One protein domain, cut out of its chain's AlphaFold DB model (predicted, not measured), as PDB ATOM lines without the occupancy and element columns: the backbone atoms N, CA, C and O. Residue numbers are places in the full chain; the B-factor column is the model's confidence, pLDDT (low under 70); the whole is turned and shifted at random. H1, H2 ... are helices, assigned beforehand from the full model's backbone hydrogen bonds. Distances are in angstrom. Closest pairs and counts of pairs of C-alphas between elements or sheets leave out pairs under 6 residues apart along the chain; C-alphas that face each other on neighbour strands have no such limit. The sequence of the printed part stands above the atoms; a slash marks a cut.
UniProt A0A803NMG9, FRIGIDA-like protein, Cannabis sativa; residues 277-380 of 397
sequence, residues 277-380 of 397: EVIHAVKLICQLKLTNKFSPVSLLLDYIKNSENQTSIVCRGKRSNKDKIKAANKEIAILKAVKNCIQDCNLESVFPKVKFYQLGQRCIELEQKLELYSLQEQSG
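AT A GLANCE: This is residues 277 to 380 of the 397 residues of the protein "FRIGIDA-like protein" of Cannabis sativa (UniProt A0A803NMG9). A rod of four nearly aligned helices that run back and forth along its length: the longest, H4, packs on H3, which has H2 on another side, and the short H1 packs on residues 296 to 303 of H2 and residues 337 to 344 of H3, toward the end of the rod where Asn 292 lies. H3 is the core, touching the three other helices. The printed part has 104 residues with four named helices, H1 to H4 in chain order, and no named strand; the class is all helix. It is only just loose, close to compact, with a radius of gyration of the C-alphas of 15.7 A, and spans 54 by 20 by 18 A.

IN THESE COORDINATES: H4, residues 353 to 380, is 41.8 A from first to last C-alpha and ends at C-alpha 380, (109.562, 116.083, 105.052). H3, residues 321 to 344, measures 34.3 A, and H2, residues 296 to 316, 30.5 A. H1, residues 278 to 287, begins at C-alpha 278, (144.905, 102.886, 114.136), and measures 14.1 A.

HOW THE PARTS SIT: H3 is the hub. It touches H4 at a shallow tilt of 25 degrees, opposite ways, in a hairpin; their closest C-alphas, of Ile 332 and Cys 363, are 5.6 A apart. H3 and H2 also form a hairpin, closest at the C-alphas of Thr 311 and Ala 327, 5.4 A. H1, H2 and H3 are an up-and-down bundle, each running against the one before. H1 touches H3 at residues 337 to 344 alone, with the C-alphas of Ile 279 and Cys 341 closest at 6.7 A. H1 touches H2 at residues 296 to 303 alone, with the C-alphas of Val 282 and Pro 296 closest at 5.5 A. H2 and H4 are near each other; H1 and H4 are apart. Every O i to N i+4 pair is within hydrogen-bond range in H1, H2 and H3, and 23 of 24 in H4.

THE WHOLE: The C-alphas farthest apart, of Asn 292 and Gly 380, are 54.2 A apart. The printed part has no cut; the link from H2 to H3 is tight, the other two short. Mean pLDDT of the printed part is 91.0, with residues 378 to 380 under 70.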
ATOM      1  N   GLU A 277     142.094 100.803 116.590       89.38
ATOM      2  CA  GLU A 277     142.721 102.002 117.174       89.38
ATOM      3  C   GLU A 277     143.960 102.469 116.388       89.38
ATOM      4  O   GLU A 277     145.037 102.745 116.928       89.38
ATOM      5  N   VAL A 278     143.799 102.616 115.071       91.81
ATOM      6  CA  VAL A 278     144.905 102.886 114.136       91.81
ATOM      7  C   VAL A 278     145.656 104.186 114.467       91.81
ATOM      8  O   VAL A 278     146.875 104.247 114.327       91.81
ATOM      9  N   ILE A 279     144.965 105.219 114.965       93.94
ATOM     10  CA  ILE A 279     145.596 106.495 115.348       93.94
ATOM     11  C   ILE A 279     146.533 106.330 116.555       93.94
ATOM     12  O   ILE A 279     147.629 106.892 116.555       93.94
ATOM     13  N   HIS A 280     146.142 105.549 117.569       90.00
ATOM     14  CA  HIS A 280     146.997 105.285 118.731       90.00
ATOM     15  C   HIS A 280     148.178 104.391 118.357       90.00
ATOM     16  O   HIS A 280     149.307 104.690 118.749       90.00
ATOM     17  N   ALA A 281     147.942 103.367 117.532       90.94
ATOM     18  CA  ALA A 281     149.004 102.518 117.001       90.94
ATOM     19  C   ALA A 281     150.057 103.344 116.244       90.94
ATOM     20  O   ALA A 281     151.248 103.233 116.520       90.94
ATOM     21  N   VAL A 282     149.628 104.242 115.347       93.94
ATOM     22  CA  VAL A 282     150.529 105.114 114.577       93.94
ATOM     23  C   VAL A 282     151.306 106.073 115.480       93.94
ATOM     24  O   VAL A 282     152.518 106.209 115.310       93.94
ATOM     25  N   LYS A 283     150.659 106.692 116.477       92.81
ATOM     26  CA  LYS A 283     151.353 107.550 117.454       92.81
ATOM     27  C   LYS A 283     152.434 106.779 118.213       92.81
ATOM     28  O   LYS A 283     153.546 107.286 118.353       92.81
ATOM     29  N   LEU A 284     152.146 105.549 118.638       89.94
ATOM     30  CA  LEU A 284     153.096 104.696 119.353       89.94
ATOM     31  C   LEU A 284     154.259 104.240 118.451       89.94
ATOM     32  O   LEU A 284     155.416 104.310 118.864       89.94
ATOM     33  N   ILE A 285     153.981 103.867 117.194       92.06
ATOM     34  CA  ILE A 285     155.005 103.524 116.188       92.06
ATOM     35  C   ILE A 285     155.958 104.706 115.960       92.06
ATOM     36  O   ILE A 285     157.177 104.519 115.934       92.06
ATOM     37  N   CYS A 286     155.423 105.925 115.823       91.31
ATOM     38  CA  CYS A 286     156.218 107.135 115.618       91.31
ATOM     39  C   CYS A 286     157.035 107.515 116.864       91.31
ATOM     40  O   CYS A 286     158.219 107.827 116.740       91.31
ATOM     41  N   GLN A 287     156.448 107.432 118.065       90.50
ATOM     42  CA  GLN A 287     157.134 107.723 119.334       90.50
ATOM     43  C   GLN A 287     158.294 106.760 119.611       90.50
ATOM     44  O   GLN A 287     159.357 107.181 120.068       90.50
ATOM     45  N   LEU A 288     158.109 105.477 119.302       89.38
ATOM     46  CA  LEU A 288     159.103 104.428 119.531       89.38
ATOM     47  C   LEU A 288     160.027 104.188 118.330       89.38
ATOM     48  O   LEU A 288     160.902 103.327 118.393       89.38
ATOM     49  N   LYS A 289     159.854 104.957 117.244       89.62
ATOM     50  CA  LYS A 289     160.638 104.876 116.000       89.62
ATOM     51  C   LYS A 289     160.637 103.482 115.355       89.62
ATOM     52  O   LYS A 289     161.616 103.085 114.728       89.62
ATOM     53  N   LEU A 290     159.521 102.761 115.445       90.00
ATOM     54  CA  LEU A 290     159.340 101.417 114.869       90.00
ATOM     55  C   LEU A 290     158.913 101.454 113.387       90.00
ATOM     56  O   LEU A 290     158.251 100.543 112.886       90.00
ATOM     57  N   THR A 291     159.283 102.517 112.668       87.94
ATOM     58  CA  THR A 291     158.876 102.783 111.276       87.94
ATOM     59  C   THR A 291     159.466 101.799 110.263       87.94
ATOM     60  O   THR A 291     158.995 101.716 109.131       87.94
ATOM     61  N   ASN A 292     160.490 101.043 110.667       85.69
ATOM     62  CA  ASN A 292     161.109  99.969 109.893       85.69
ATOM     63  C   ASN A 292     160.296  98.663 109.899       85.69
ATOM     64  O   ASN A 292     160.459  97.856 108.988       85.69
ATOM     65  N   LYS A 293     159.450  98.448 110.914       88.62
ATOM     66  CA  LYS A 293     158.600  97.254 111.048       88.62
ATOM     67  C   LYS A 293     157.158  97.529 110.641       88.62
ATOM     68  O   LYS A 293     156.550  96.719 109.949       88.62
ATOM     69  N   PHE A 294     156.634  98.690 111.021       89.75
ATOM     70  CA  PHE A 294     155.281  99.113 110.686       89.75
ATOM     71  C   PHE A 294     155.342 100.401 109.879       89.75
ATOM     72  O   PHE A 294     155.919 101.381 110.335       89.75
ATOM     73  N   SER A 295     154.732 100.417 108.692       93.50
ATOM     74  CA  SER A 295     154.649 101.621 107.863       93.50
ATOM     75  C   SER A 295     153.490 102.504 108.346       93.50
ATOM     76  O   SER A 295     152.334 102.172 108.066       93.50
ATOM     77  N   PRO A 296     153.750 103.649 109.017       93.38
ATOM     78  CA  PRO A 296     152.679 104.508 109.530       93.38
ATOM     79  C   PRO A 296     151.800 105.048 108.400       93.38
ATOM     80  O   PRO A 296     150.583 105.142 108.527       93.38
ATOM     81  N   VAL A 297     152.421 105.353 107.257       94.75
ATOM     82  CA  VAL A 297     151.737 105.860 106.062       94.75
ATOM     83  C   VAL A 297     150.772 104.817 105.496       94.75
ATOM     84  O   VAL A 297     149.645 105.168 105.157       94.75
ATOM     85  N   SER A 298     151.179 103.545 105.431       93.75
ATOM     86  CA  SER A 298     150.323 102.473 104.898       93.75
ATOM     87  C   SER A 298     149.102 102.243 105.791       93.75
ATOM     88  O   SER A 298     147.979 102.227 105.296       93.75
ATOM     89  N   LEU A 299     149.306 102.199 107.114       94.62
ATOM     90  CA  LEU A 299     148.224 102.045 108.093       94.62
ATOM     91  C   LEU A 299     147.198 103.185 108.015       94.62
ATOM     92  O   LEU A 299     145.993 102.939 108.016       94.62
ATOM     93  N   LEU A 300     147.659 104.436 107.899       95.50
ATOM     94  CA  LEU A 300     146.764 105.587 107.760       95.50
ATOM     95  C   LEU A 300     145.977 105.552 106.441       95.50
ATOM     96  O   LEU A 300     144.784 105.854 106.442       95.50
ATOM     97  N   LEU A 301     146.610 105.179 105.324       95.50
ATOM     98  CA  LEU A 301     145.936 105.085 104.023       95.50
ATOM     99  C   LEU A 301     144.854 103.999 104.006       95.50
ATOM    100  O   LEU A 301     143.759 104.245 103.493       95.50
ATOM    101  N   ASP A 302     145.129 102.837 104.596       94.81
ATOM    102  CA  ASP A 302     144.147 101.758 104.718       94.81
ATOM    103  C   ASP A 302     142.980 102.164 105.624       94.81
ATOM    104  O   ASP A 302     141.818 101.906 105.297       94.81
ATOM    105  N   TYR A 303     143.262 102.893 106.708       94.88
ATOM    106  CA  TYR A 303     142.239 103.419 107.609       94.88
ATOM    107  C   TYR A 303     141.307 104.426 106.920       94.88
ATOM    108  O   TYR A 303     140.081 104.317 107.029       94.88
ATOM    109  N   ILE A 304     141.866 105.351 106.130       95.00
ATOM    110  CA  ILE A 304     141.090 106.285 105.299       95.00
ATOM    111  C   ILE A 304     140.199 105.505 104.327       95.00
ATOM    112  O   ILE A 304     138.984 105.711 104.301       95.00
ATOM    113  N   LYS A 305     140.776 104.568 103.571       95.31
ATOM    114  CA  LYS A 305     140.049 103.782 102.566       95.31
ATOM    115  C   LYS A 305     138.915 102.954 103.179       95.31
ATOM    116  O   LYS A 305     137.833 102.867 102.597       95.31
ATOM    117  N   ASN A 306     139.133 102.362 104.355       94.19
ATOM    118  CA  ASN A 306     138.088 101.648 105.087       94.19
ATOM    119  C   ASN A 306     136.935 102.594 105.463       94.19
ATOM    120  O   ASN A 306     135.770 102.274 105.221       94.19
ATOM    121  N   SER A 307     137.246 103.793 105.968       93.19
ATOM    122  CA  SER A 307     136.225 104.786 106.325       93.19
ATOM    123  C   SER A 307     135.406 105.278 105.117       93.19
ATOM    124  O   SER A 307     134.175 105.307 105.187       93.19
ATOM    125  N   GLU A 308     136.052 105.551 103.977       94.38
ATOM    126  CA  GLU A 308     135.390 105.958 102.728       94.38
ATOM    127  C   GLU A 308     134.426 104.873 102.222       94.38
ATOM    128  O   GLU A 308     133.300 105.160 101.802       94.38
ATOM    129  N   ASN A 309     134.847 103.606 102.295       93.75
ATOM    130  CA  ASN A 309     134.022 102.462 101.922       93.75
ATOM    131  C   ASN A 309     132.801 102.324 102.840       93.75
ATOM    132  O   ASN A 309     131.684 102.159 102.339       93.75
ATOM    133  N   GLN A 310     132.982 102.444 104.160       90.94
ATOM    134  CA  GLN A 310     131.880 102.376 105.127       90.94
ATOM    135  C   GLN A 310     130.827 103.459 104.851       90.94
ATOM    136  O   GLN A 310     129.635 103.146 104.758       90.94
ATOM    137  N   THR A 311     131.237 104.711 104.641       92.31
ATOM    138  CA  THR A 311     130.291 105.788 104.320       92.31
ATOM    139  C   THR A 311     129.644 105.600 102.956       92.31
ATOM    140  O   THR A 311     128.436 105.780 102.824       92.31
ATOM    141  N   SER A 312     130.403 105.186 101.939       91.88
ATOM    142  CA  SER A 312     129.876 104.934 100.592       91.88
ATOM    143  C   SER A 312     128.762 103.880 100.602       91.88
ATOM    144  O   SER A 312     127.707 104.089  99.996       91.88
ATOM    145  N   ILE A 313     128.943 102.790 101.357       91.31
ATOM    146  CA  ILE A 313     127.927 101.742 101.541       91.31
ATOM    147  C   ILE A 313     126.656 102.318 102.183       91.31
ATOM    148  O   ILE A 313     125.546 102.042 101.722       91.31
ATOM    149  N   VAL A 314     126.798 103.155 103.215       90.56
ATOM    150  CA  VAL A 314     125.658 103.789 103.899       90.56
ATOM    151  C   VAL A 314     124.933 104.787 102.990       90.56
ATOM    152  O   VAL A 314     123.700 104.794 102.943       90.56
ATOM    153  N   CYS A 315     125.672 105.603 102.239       86.19
ATOM    154  CA  CYS A 315     125.120 106.661 101.396       86.19
ATOM    155  C   CYS A 315     124.445 106.144 100.118       86.19
ATOM    156  O   CYS A 315     123.476 106.761  99.671       86.19
ATOM    157  N   ARG A 316     124.913 105.025  99.544       86.31
ATOM    158  CA  ARG A 316     124.315 104.404  98.343       86.31
ATOM    159  C   ARG A 316     123.014 103.648  98.631       86.31
ATOM    160  O   ARG A 316     122.211 103.450  97.724       86.31
ATOM    161  N   GLY A 317     122.787 103.223  99.874       80.31
ATOM    162  CA  GLY A 317     121.579 102.495 100.264       80.31
ATOM    163  C   GLY A 317     120.338 103.381 100.436       80.31
ATOM    164  O   GLY A 317     120.415 104.600 100.603       80.31
ATOM    165  N   LYS A 318     119.165 102.739 100.514       83.88
ATOM    166  CA  LYS A 318     117.893 103.363 100.937       83.88
ATOM    167  C   LYS A 318     117.842 103.607 102.459       83.88
ATOM    168  O   LYS A 318     116.815 103.376 103.090       83.88
ATOM    169  N   ARG A 319     118.963 104.001 103.074       87.31
ATOM    170  CA  ARG A 319     119.023 104.311 104.510       87.31
ATOM    171  C   ARG A 319     118.468 105.701 104.796       87.31
ATOM    172  O   ARG A 319     118.395 106.541 103.894       87.31
ATOM    173  N   SER A 320     118.078 105.926 106.048       89.62
ATOM    174  CA  SER A 320     117.534 107.209 106.487       89.62
ATOM    175  C   SER A 320     118.578 108.329 106.378       89.62
ATOM    176  O   SER A 320     119.784 108.071 106.419       89.62
ATOM    177  N   ASN A 321     118.130 109.582 106.257       89.75
ATOM    178  CA  ASN A 321     119.040 110.731 106.269       89.75
ATOM    179  C   ASN A 321     119.830 110.794 107.583       89.75
ATOM    180  O   ASN A 321     121.041 110.988 107.543       89.75
ATOM    181  N   LYS A 322     119.197 110.484 108.719       91.56
ATOM    182  CA  LYS A 322     119.864 110.285 110.012       91.56
ATOM    183  C   LYS A 322     121.042 109.300 109.963       91.56
ATOM    184  O   LYS A 322     122.101 109.591 110.519       91.56
ATOM    185  N   ASP A 323     120.898 108.161 109.284       91.69
ATOM    186  CA  ASP A 323     121.993 107.186 109.148       91.69
ATOM    187  C   ASP A 323     123.127 107.717 108.265       91.69
ATOM    188  O   ASP A 323     124.302 107.509 108.574       91.69
ATOM    189  N   LYS A 324     122.785 108.435 107.188       93.62
ATOM    190  CA  LYS A 324     123.761 109.081 106.294       93.62
ATOM    191  C   LYS A 324     124.540 110.181 107.016       93.62
ATOM    192  O   LYS A 324     125.757 110.240 106.885       93.62
ATOM    193  N   ILE A 325     123.854 110.981 107.833       93.12
ATOM    194  CA  ILE A 325     124.447 112.010 108.696       93.12
ATOM    195  C   ILE A 325     125.418 111.371 109.698       93.12
ATOM    196  O   ILE A 325     126.556 111.816 109.834       93.12
ATOM    197  N   LYS A 326     125.005 110.288 110.371       94.19
ATOM    198  CA  LYS A 326     125.856 109.582 111.340       94.19
ATOM    199  C   LYS A 326     127.118 109.002 110.690       94.19
ATOM    200  O   LYS A 326     128.193 109.104 111.276       94.19
ATOM    201  N   ALA A 327     127.002 108.418 109.496       94.12
ATOM    202  CA  ALA A 327     128.152 107.889 108.763       94.12
ATOM    203  C   ALA A 327     129.110 108.998 108.300       94.12
ATOM    204  O   ALA A 327     130.308 108.896 108.548       94.12
ATOM    205  N   ALA A 328     128.585 110.087 107.726       94.94
ATOM    206  CA  ALA A 328     129.394 111.230 107.298       94.94
ATOM    207  C   ALA A 328     130.151 111.878 108.470       94.94
ATOM    208  O   ALA A 328     131.347 112.133 108.360       94.94
ATOM    209  N   ASN A 329     129.498 112.065 109.624       95.00
ATOM    210  CA  ASN A 329     130.154 112.581 110.830       95.00
ATOM    211  C   ASN A 329     131.277 111.660 111.335       95.00
ATOM    212  O   ASN A 329     132.319 112.148 111.772       95.00
ATOM    213  N   LYS A 330     131.091 110.333 111.256       95.12
ATOM    214  CA  LYS A 330     132.128 109.360 111.630       95.12
ATOM    215  C   LYS A 330     133.344 109.455 110.697       95.12
ATOM    216  O   LYS A 330     134.468 109.485 111.190       95.12
ATOM    217  N   GLU A 331     133.134 109.554 109.381       96.00
ATOM    218  CA  GLU A 331     134.222 109.748 108.403       96.00
ATOM    219  C   GLU A 331     134.954 111.072 108.638       96.00
ATOM    220  O   GLU A 331     136.177 111.078 108.723       96.00
ATOM    221  N   ILE A 332     134.237 112.182 108.854       96.19
ATOM    222  CA  ILE A 332     134.856 113.486 109.154       96.19
ATOM    223  C   ILE A 332     135.732 113.415 110.413       96.19
ATOM    224  O   ILE A 332     136.850 113.935 110.409       96.19
ATOM    225  N   ALA A 333     135.258 112.770 111.484       95.25
ATOM    226  CA  ALA A 333     136.039 112.607 112.710       95.25
ATOM    227  C   ALA A 333     137.334 111.816 112.460       95.25
ATOM    228  O   ALA A 333     138.399 112.213 112.936       95.25
ATOM    229  N   ILE A 334     137.260 110.751 111.656       94.38
ATOM    230  CA  ILE A 334     138.418 109.950 111.242       94.38
ATOM    231  C   ILE A 334     139.398 110.787 110.414       94.38
ATOM    232  O   ILE A 334     140.582 110.829 110.739       94.38
ATOM    233  N   LEU A 335     138.923 111.499 109.389       96.06
ATOM    234  CA  LEU A 335     139.769 112.321 108.519       96.06
ATOM    235  C   LEU A 335     140.473 113.443 109.302       96.06
ATOM    236  O   LEU A 335     141.660 113.694 109.084       96.06
ATOM    237  N   LYS A 336     139.778 114.079 110.258       96.00
ATOM    238  CA  LYS A 336     140.366 115.081 111.166       96.00
ATOM    239  C   LYS A 336     141.416 114.455 112.091       96.00
ATOM    240  O   LYS A 336     142.500 115.015 112.235       96.00
ATOM    241  N   ALA A 337     141.147 113.275 112.654       94.56
ATOM    242  CA  ALA A 337     142.106 112.559 113.495       94.56
ATOM    243  C   ALA A 337     143.366 112.128 112.722       94.56
ATOM    244  O   ALA A 337     144.473 112.295 113.228       94.56
ATOM    245  N   VAL A 338     143.220 111.638 111.485       95.75
ATOM    246  CA  VAL A 338     144.348 111.286 110.605       95.75
ATOM    247  C   VAL A 338     145.181 112.520 110.269       95.75
ATOM    248  O   VAL A 338     146.403 112.473 110.374       95.75
ATOM    249  N   LYS A 339     144.535 113.637 109.913       95.81
ATOM    250  CA  LYS A 339     145.234 114.892 109.609       95.81
ATOM    251  C   LYS A 339     146.068 115.376 110.799       95.81
ATOM    252  O   LYS A 339     147.244 115.674 110.616       95.81
ATOM    253  N   ASN A 340     145.491 115.374 112.000       95.00
ATOM    254  CA  ASN A 340     146.209 115.743 113.221       95.00
ATOM    255  C   ASN A 340     147.334 114.746 113.533       95.00
ATOM    256  O   ASN A 340     148.422 115.149 113.907       95.00
ATOM    257  N   CYS A 341     147.116 113.446 113.324       95.44
ATOM    258  CA  CYS A 341     148.134 112.423 113.555       95.44
ATOM    259  C   CYS A 341     149.349 112.570 112.622       95.44
ATOM    260  O   CYS A 341     150.479 112.405 113.077       95.44
ATOM    261  N   ILE A 342     149.128 112.924 111.349       95.44
ATOM    262  CA  ILE A 342     150.204 113.230 110.392       95.44
ATOM    263  C   ILE A 342     151.052 114.398 110.907       95.44
ATOM    264  O   ILE A 342     152.275 114.300 110.863       95.44
ATOM    265  N   GLN A 343     150.407 115.442 111.438       94.50
ATOM    266  CA  GLN A 343     151.077 116.623 111.992       94.50
ATOM    267  C   GLN A 343     151.820 116.316 113.297       94.50
ATOM    268  O   GLN A 343     153.012 116.586 113.411       94.50
ATOM    269  N   ASP A 344     151.155 115.664 114.252       92.88
ATOM    270  CA  ASP A 344     151.724 115.279 115.550       92.88
ATOM    271  C   ASP A 344     152.972 114.389 115.401       92.88
ATOM    272  O   ASP A 344     153.858 114.389 116.256       92.88
ATOM    273  N   CYS A 345     153.032 113.600 114.324       93.25
ATOM    274  CA  CYS A 345     154.109 112.649 114.061       93.25
ATOM    275  C   CYS A 345     155.136 113.142 113.024       93.25
ATOM    276  O   CYS A 345     156.029 112.372 112.671       93.25
ATOM    277  N   ASN A 346     155.030 114.385 112.537       94.56
ATOM    278  CA  ASN A 346     155.884 114.961 111.484       94.56
ATOM    279  C   ASN A 346     155.961 114.103 110.200       94.56
ATOM    280  O   ASN A 346     157.028 113.928 109.600       94.56
ATOM    281  N   LEU A 347     154.838 113.504 109.789       94.25
ATOM    282  CA  LEU A 347     154.766 112.599 108.636       94.25
ATOM    283  C   LEU A 347     154.526 113.331 107.302       94.25
ATOM    284  O   LEU A 347     154.460 112.679 106.262       94.25
ATOM    285  N   GLU A 348     154.417 114.661 107.277       93.50
ATOM    286  CA  GLU A 348     154.072 115.448 106.079       93.50
ATOM    287  C   GLU A 348     155.060 115.278 104.923       93.50
ATOM    288  O   GLU A 348     154.683 115.394 103.757       93.50
ATOM    289  N   SER A 349     156.330 115.013 105.236       91.88
ATOM    290  CA  SER A 349     157.384 114.827 104.234       91.88
ATOM    291  C   SER A 349     157.305 113.471 103.526       91.88
ATOM    292  O   SER A 349     157.686 113.369 102.360       91.88
ATOM    293  N   VAL A 350     156.788 112.446 104.211       93.69
ATOM    294  CA  VAL A 350     156.700 111.061 103.719       93.69
ATOM    295  C   VAL A 350     155.290 110.681 103.271       93.69
ATOM    296  O   VAL A 350     155.114 109.730 102.510       93.69
ATOM    297  N   PHE A 351     154.272 111.420 103.714       94.00
ATOM    298  CA  PHE A 351     152.892 111.189 103.317       94.00
ATOM    299  C   PHE A 351     152.636 111.732 101.897       94.00
ATOM    300  O   PHE A 351     153.036 112.857 101.584       94.00
ATOM    301  N   PRO A 352     151.943 110.993 101.008       94.62
ATOM    302  CA  PRO A 352     151.702 111.461  99.646       94.62
ATOM    303  C   PRO A 352     150.921 112.784  99.623       94.62
ATOM    304  O   PRO A 352     149.753 112.834 100.014       94.62
ATOM    305  N   LYS A 353     151.535 113.856  99.099       92.50
ATOM    306  CA  LYS A 353     150.948 115.214  99.063       92.50
ATOM    307  C   LYS A 353     149.553 115.251  98.433       92.50
ATOM    308  O   LYS A 353     148.654 115.913  98.943       92.50
ATOM    309  N   VAL A 354     149.365 114.494  97.348       91.94
ATOM    310  CA  VAL A 354     148.072 114.375  96.655       91.94
ATOM    311  C   VAL A 354     147.001 113.814  97.591       91.94
ATOM    312  O   VAL A 354     145.896 114.347  97.648       91.94
ATOM    313  N   LYS A 355     147.329 112.775  98.368       91.38
ATOM    314  CA  LYS A 355     146.396 112.182  99.332       91.38
ATOM    315  C   LYS A 355     146.109 113.136 100.480       91.38
ATOM    316  O   LYS A 355     144.952 113.291 100.839       91.38
ATOM    317  N   PHE A 356     147.120 113.834 100.992       91.62
ATOM    318  CA  PHE A 356     146.937 114.831 102.047       91.62
ATOM    319  C   PHE A 356     145.950 115.943 101.646       91.62
ATOM    320  O   PHE A 356     145.048 116.273 102.415       91.62
ATOM    321  N   TYR A 357     146.059 116.468 100.420       91.38
ATOM    322  CA  TYR A 357     145.107 117.448  99.886       91.38
ATOM    323  C   TYR A 357     143.689 116.864  99.743       91.38
ATOM    324  O   TYR A 357     142.710 117.499 100.136       91.38
ATOM    325  N   GLN A 358     143.577 115.626  99.243       91.31
ATOM    326  CA  GLN A 358     142.293 114.927  99.093       91.31
ATOM    327  C   GLN A 358     141.548 114.759 100.427       91.31
ATOM    328  O   GLN A 358     140.328 114.890 100.439       91.31
ATOM    329  N   LEU A 359     142.253 114.546 101.547       91.50
ATOM    330  CA  LEU A 359     141.629 114.473 102.877       91.50
ATOM    331  C   LEU A 359     140.906 115.774 103.239       91.50
ATOM    332  O   LEU A 359     139.774 115.746 103.719       91.50
ATOM    333  N   GLY A 360     141.549 116.919 102.985       89.56
ATOM    334  CA  GLY A 360     140.961 118.234 103.236       89.56
ATOM    335  C   GLY A 360     139.725 118.481 102.375       89.56
ATOM    336  O   GLY A 360     138.679 118.861 102.899       89.56
ATOM    337  N   GLN A 361     139.825 118.188 101.077       93.19
ATOM    338  CA  GLN A 361     138.711 118.335 100.141       93.19
ATOM    339  C   GLN A 361     137.518 117.455 100.539       93.19
ATOM    340  O   GLN A 361     136.377 117.917 100.564       93.19
ATOM    341  N   ARG A 362     137.783 116.200 100.919       94.69
ATOM    342  CA  ARG A 362     136.753 115.239 101.315       94.69
ATOM    343  C   ARG A 362     136.004 115.662 102.580       94.69
ATOM    344  O   ARG A 362     134.786 115.505 102.629       94.69
ATOM    345  N   CYS A 363     136.696 116.227 103.572       92.56
ATOM    346  CA  CYS A 363     136.052 116.800 104.759       92.56
ATOM    347  C   CYS A 363     135.036 117.886 104.382       92.56
ATOM    348  O   CYS A 363     133.889 117.810 104.814       92.56
ATOM    349  N   ILE A 364     135.435 118.840 103.533       94.25
ATOM    350  CA  ILE A 364     134.572 119.951 103.098       94.25
ATOM    351  C   ILE A 364     133.348 119.419 102.339       94.25
ATOM    352  O   ILE A 364     132.220 119.827 102.607       94.25
ATOM    353  N   GLU A 365     133.546 118.466 101.426       94.56
ATOM    354  CA  GLU A 365     132.445 117.848 100.672       94.56
ATOM    355  C   GLU A 365     131.413 117.157 101.576       94.56
ATOM    356  O   GLU A 365     130.211 117.188 101.296       94.56
ATOM    357  N   LEU A 366     131.863 116.488 102.641       93.25
ATOM    358  CA  LEU A 366     130.972 115.814 103.587       93.25
ATOM    359  C   LEU A 366     130.241 116.812 104.490       93.25
ATOM    360  O   LEU A 366     129.054 116.617 104.747       93.25
ATOM    361  N   GLU A 367     130.909 117.886 104.916       92.94
ATOM    362  CA  GLU A 367     130.304 118.982 105.686       92.94
ATOM    363  C   GLU A 367     129.184 119.669 104.880       92.94
ATOM    364  O   GLU A 367     128.071 119.824 105.381       92.94
ATOM    365  N   GLN A 368     129.404 119.939 103.590       93.88
ATOM    366  CA  GLN A 368     128.367 120.469 102.690       93.88
ATOM    367  C   GLN A 368     127.189 119.496 102.504       93.88
ATOM    368  O   GLN A 368     126.021 119.890 102.501       93.88
ATOM    369  N   LYS A 369     127.461 118.190 102.365       91.56
ATOM    370  CA  LYS A 369     126.400 117.172 102.239       91.56
ATOM    371  C   LYS A 369     125.566 117.034 103.513       91.56
ATOM    372  O   LYS A 369     124.365 116.786 103.417       91.56
ATOM    373  N   LEU A 370     126.176 117.188 104.689       91.12
ATOM    374  CA  LEU A 370     125.477 117.178 105.977       91.12
ATOM    375  C   LEU A 370     124.448 118.308 106.083       91.12
ATOM    376  O   LEU A 370     123.333 118.081 106.563       91.12
ATOM    377  N   GLU A 371     124.787 119.493 105.585       89.44
ATOM    378  CA  GLU A 371     123.880 120.640 105.537       89.44
ATOM    379  C   GLU A 371     122.669 120.359 104.631       89.44
ATOM    380  O   GLU A 371     121.517 120.539 105.037       89.44
ATOM    381  N   LEU A 372     122.902 119.767 103.454       88.44
ATOM    382  CA  LEU A 372     121.833 119.345 102.543       88.44
ATOM    383  C   LEU A 372     120.914 118.274 103.150       88.44
ATOM    384  O   LEU A 372     119.690 118.364 103.019       88.44
ATOM    385  N   TYR A 373     121.470 117.266 103.833       86.06
ATOM    386  CA  TYR A 373     120.661 116.237 104.496       86.06
ATOM    387  C   TYR A 373     119.798 116.816 105.623       86.06
ATOM    388  O   TYR A 373     118.651 116.391 105.794       86.06
ATOM    389  N   SER A 374     120.315 117.819 106.338       80.38
ATOM    390  CA  SER A 374     119.601 118.518 107.411       80.38
ATOM    391  C   SER A 374     118.421 119.341 106.877       80.38
ATOM    392  O   SER A 374     117.325 119.287 107.440       80.38
ATOM    393  N   LEU A 375     118.592 120.030 105.743       84.12
ATOM    394  CA  LEU A 375     117.513 120.771 105.074       84.12
ATOM    395  C   LEU A 375     116.399 119.844 104.555       84.12
ATOM    396  O   LEU A 375     115.207 120.150 104.666       84.12
ATOM    397  N   GLN A 376     116.761 118.668 104.036       79.69
ATOM    398  CA  GLN A 376     115.792 117.694 103.530       79.69
ATOM    399  C   GLN A 376     114.914 117.093 104.645       79.69
ATOM    400  O   GLN A 376     113.710 116.928 104.431       79.69
ATOM    401  N   GLU A 377     115.455 116.837 105.845       74.69
ATOM    402  CA  GLU A 377     114.663 116.347 106.992       74.69
ATOM    403  C   GLU A 377     113.631 117.371 107.496       74.69
ATOM    404  O   GLU A 377     112.554 116.983 107.961       74.69
ATOM    405  N   GLN A 378     113.905 118.673 107.361       68.88
ATOM    406  CA  GLN A 378     112.962 119.729 107.748       68.88
ATOM    407  C   GLN A 378     111.787 119.865 106.767       68.88
ATOM    408  O   GLN A 378     110.671 120.190 107.177       68.88
ATOM    409  N   SER A 379     111.999 119.561 105.483       62.62
ATOM    410  CA  SER A 379     110.952 119.640 104.452       62.62
ATOM    411  C   SER A 379     109.956 118.467 104.496       62.62
ATOM    412  O   SER A 379     108.775 118.636 104.191       62.62
ATOM    413  N   GLY A 380     110.398 117.285 104.944       57.16
ATOM    414  CA  GLY A 380     109.562 116.083 105.052       57.16
ATOM    415  C   GLY A 380     108.521 116.120 106.179       57.16
ATOM    416  O   GLY A 380     107.520 115.409 106.102       57.16
TER     417      GLY A 380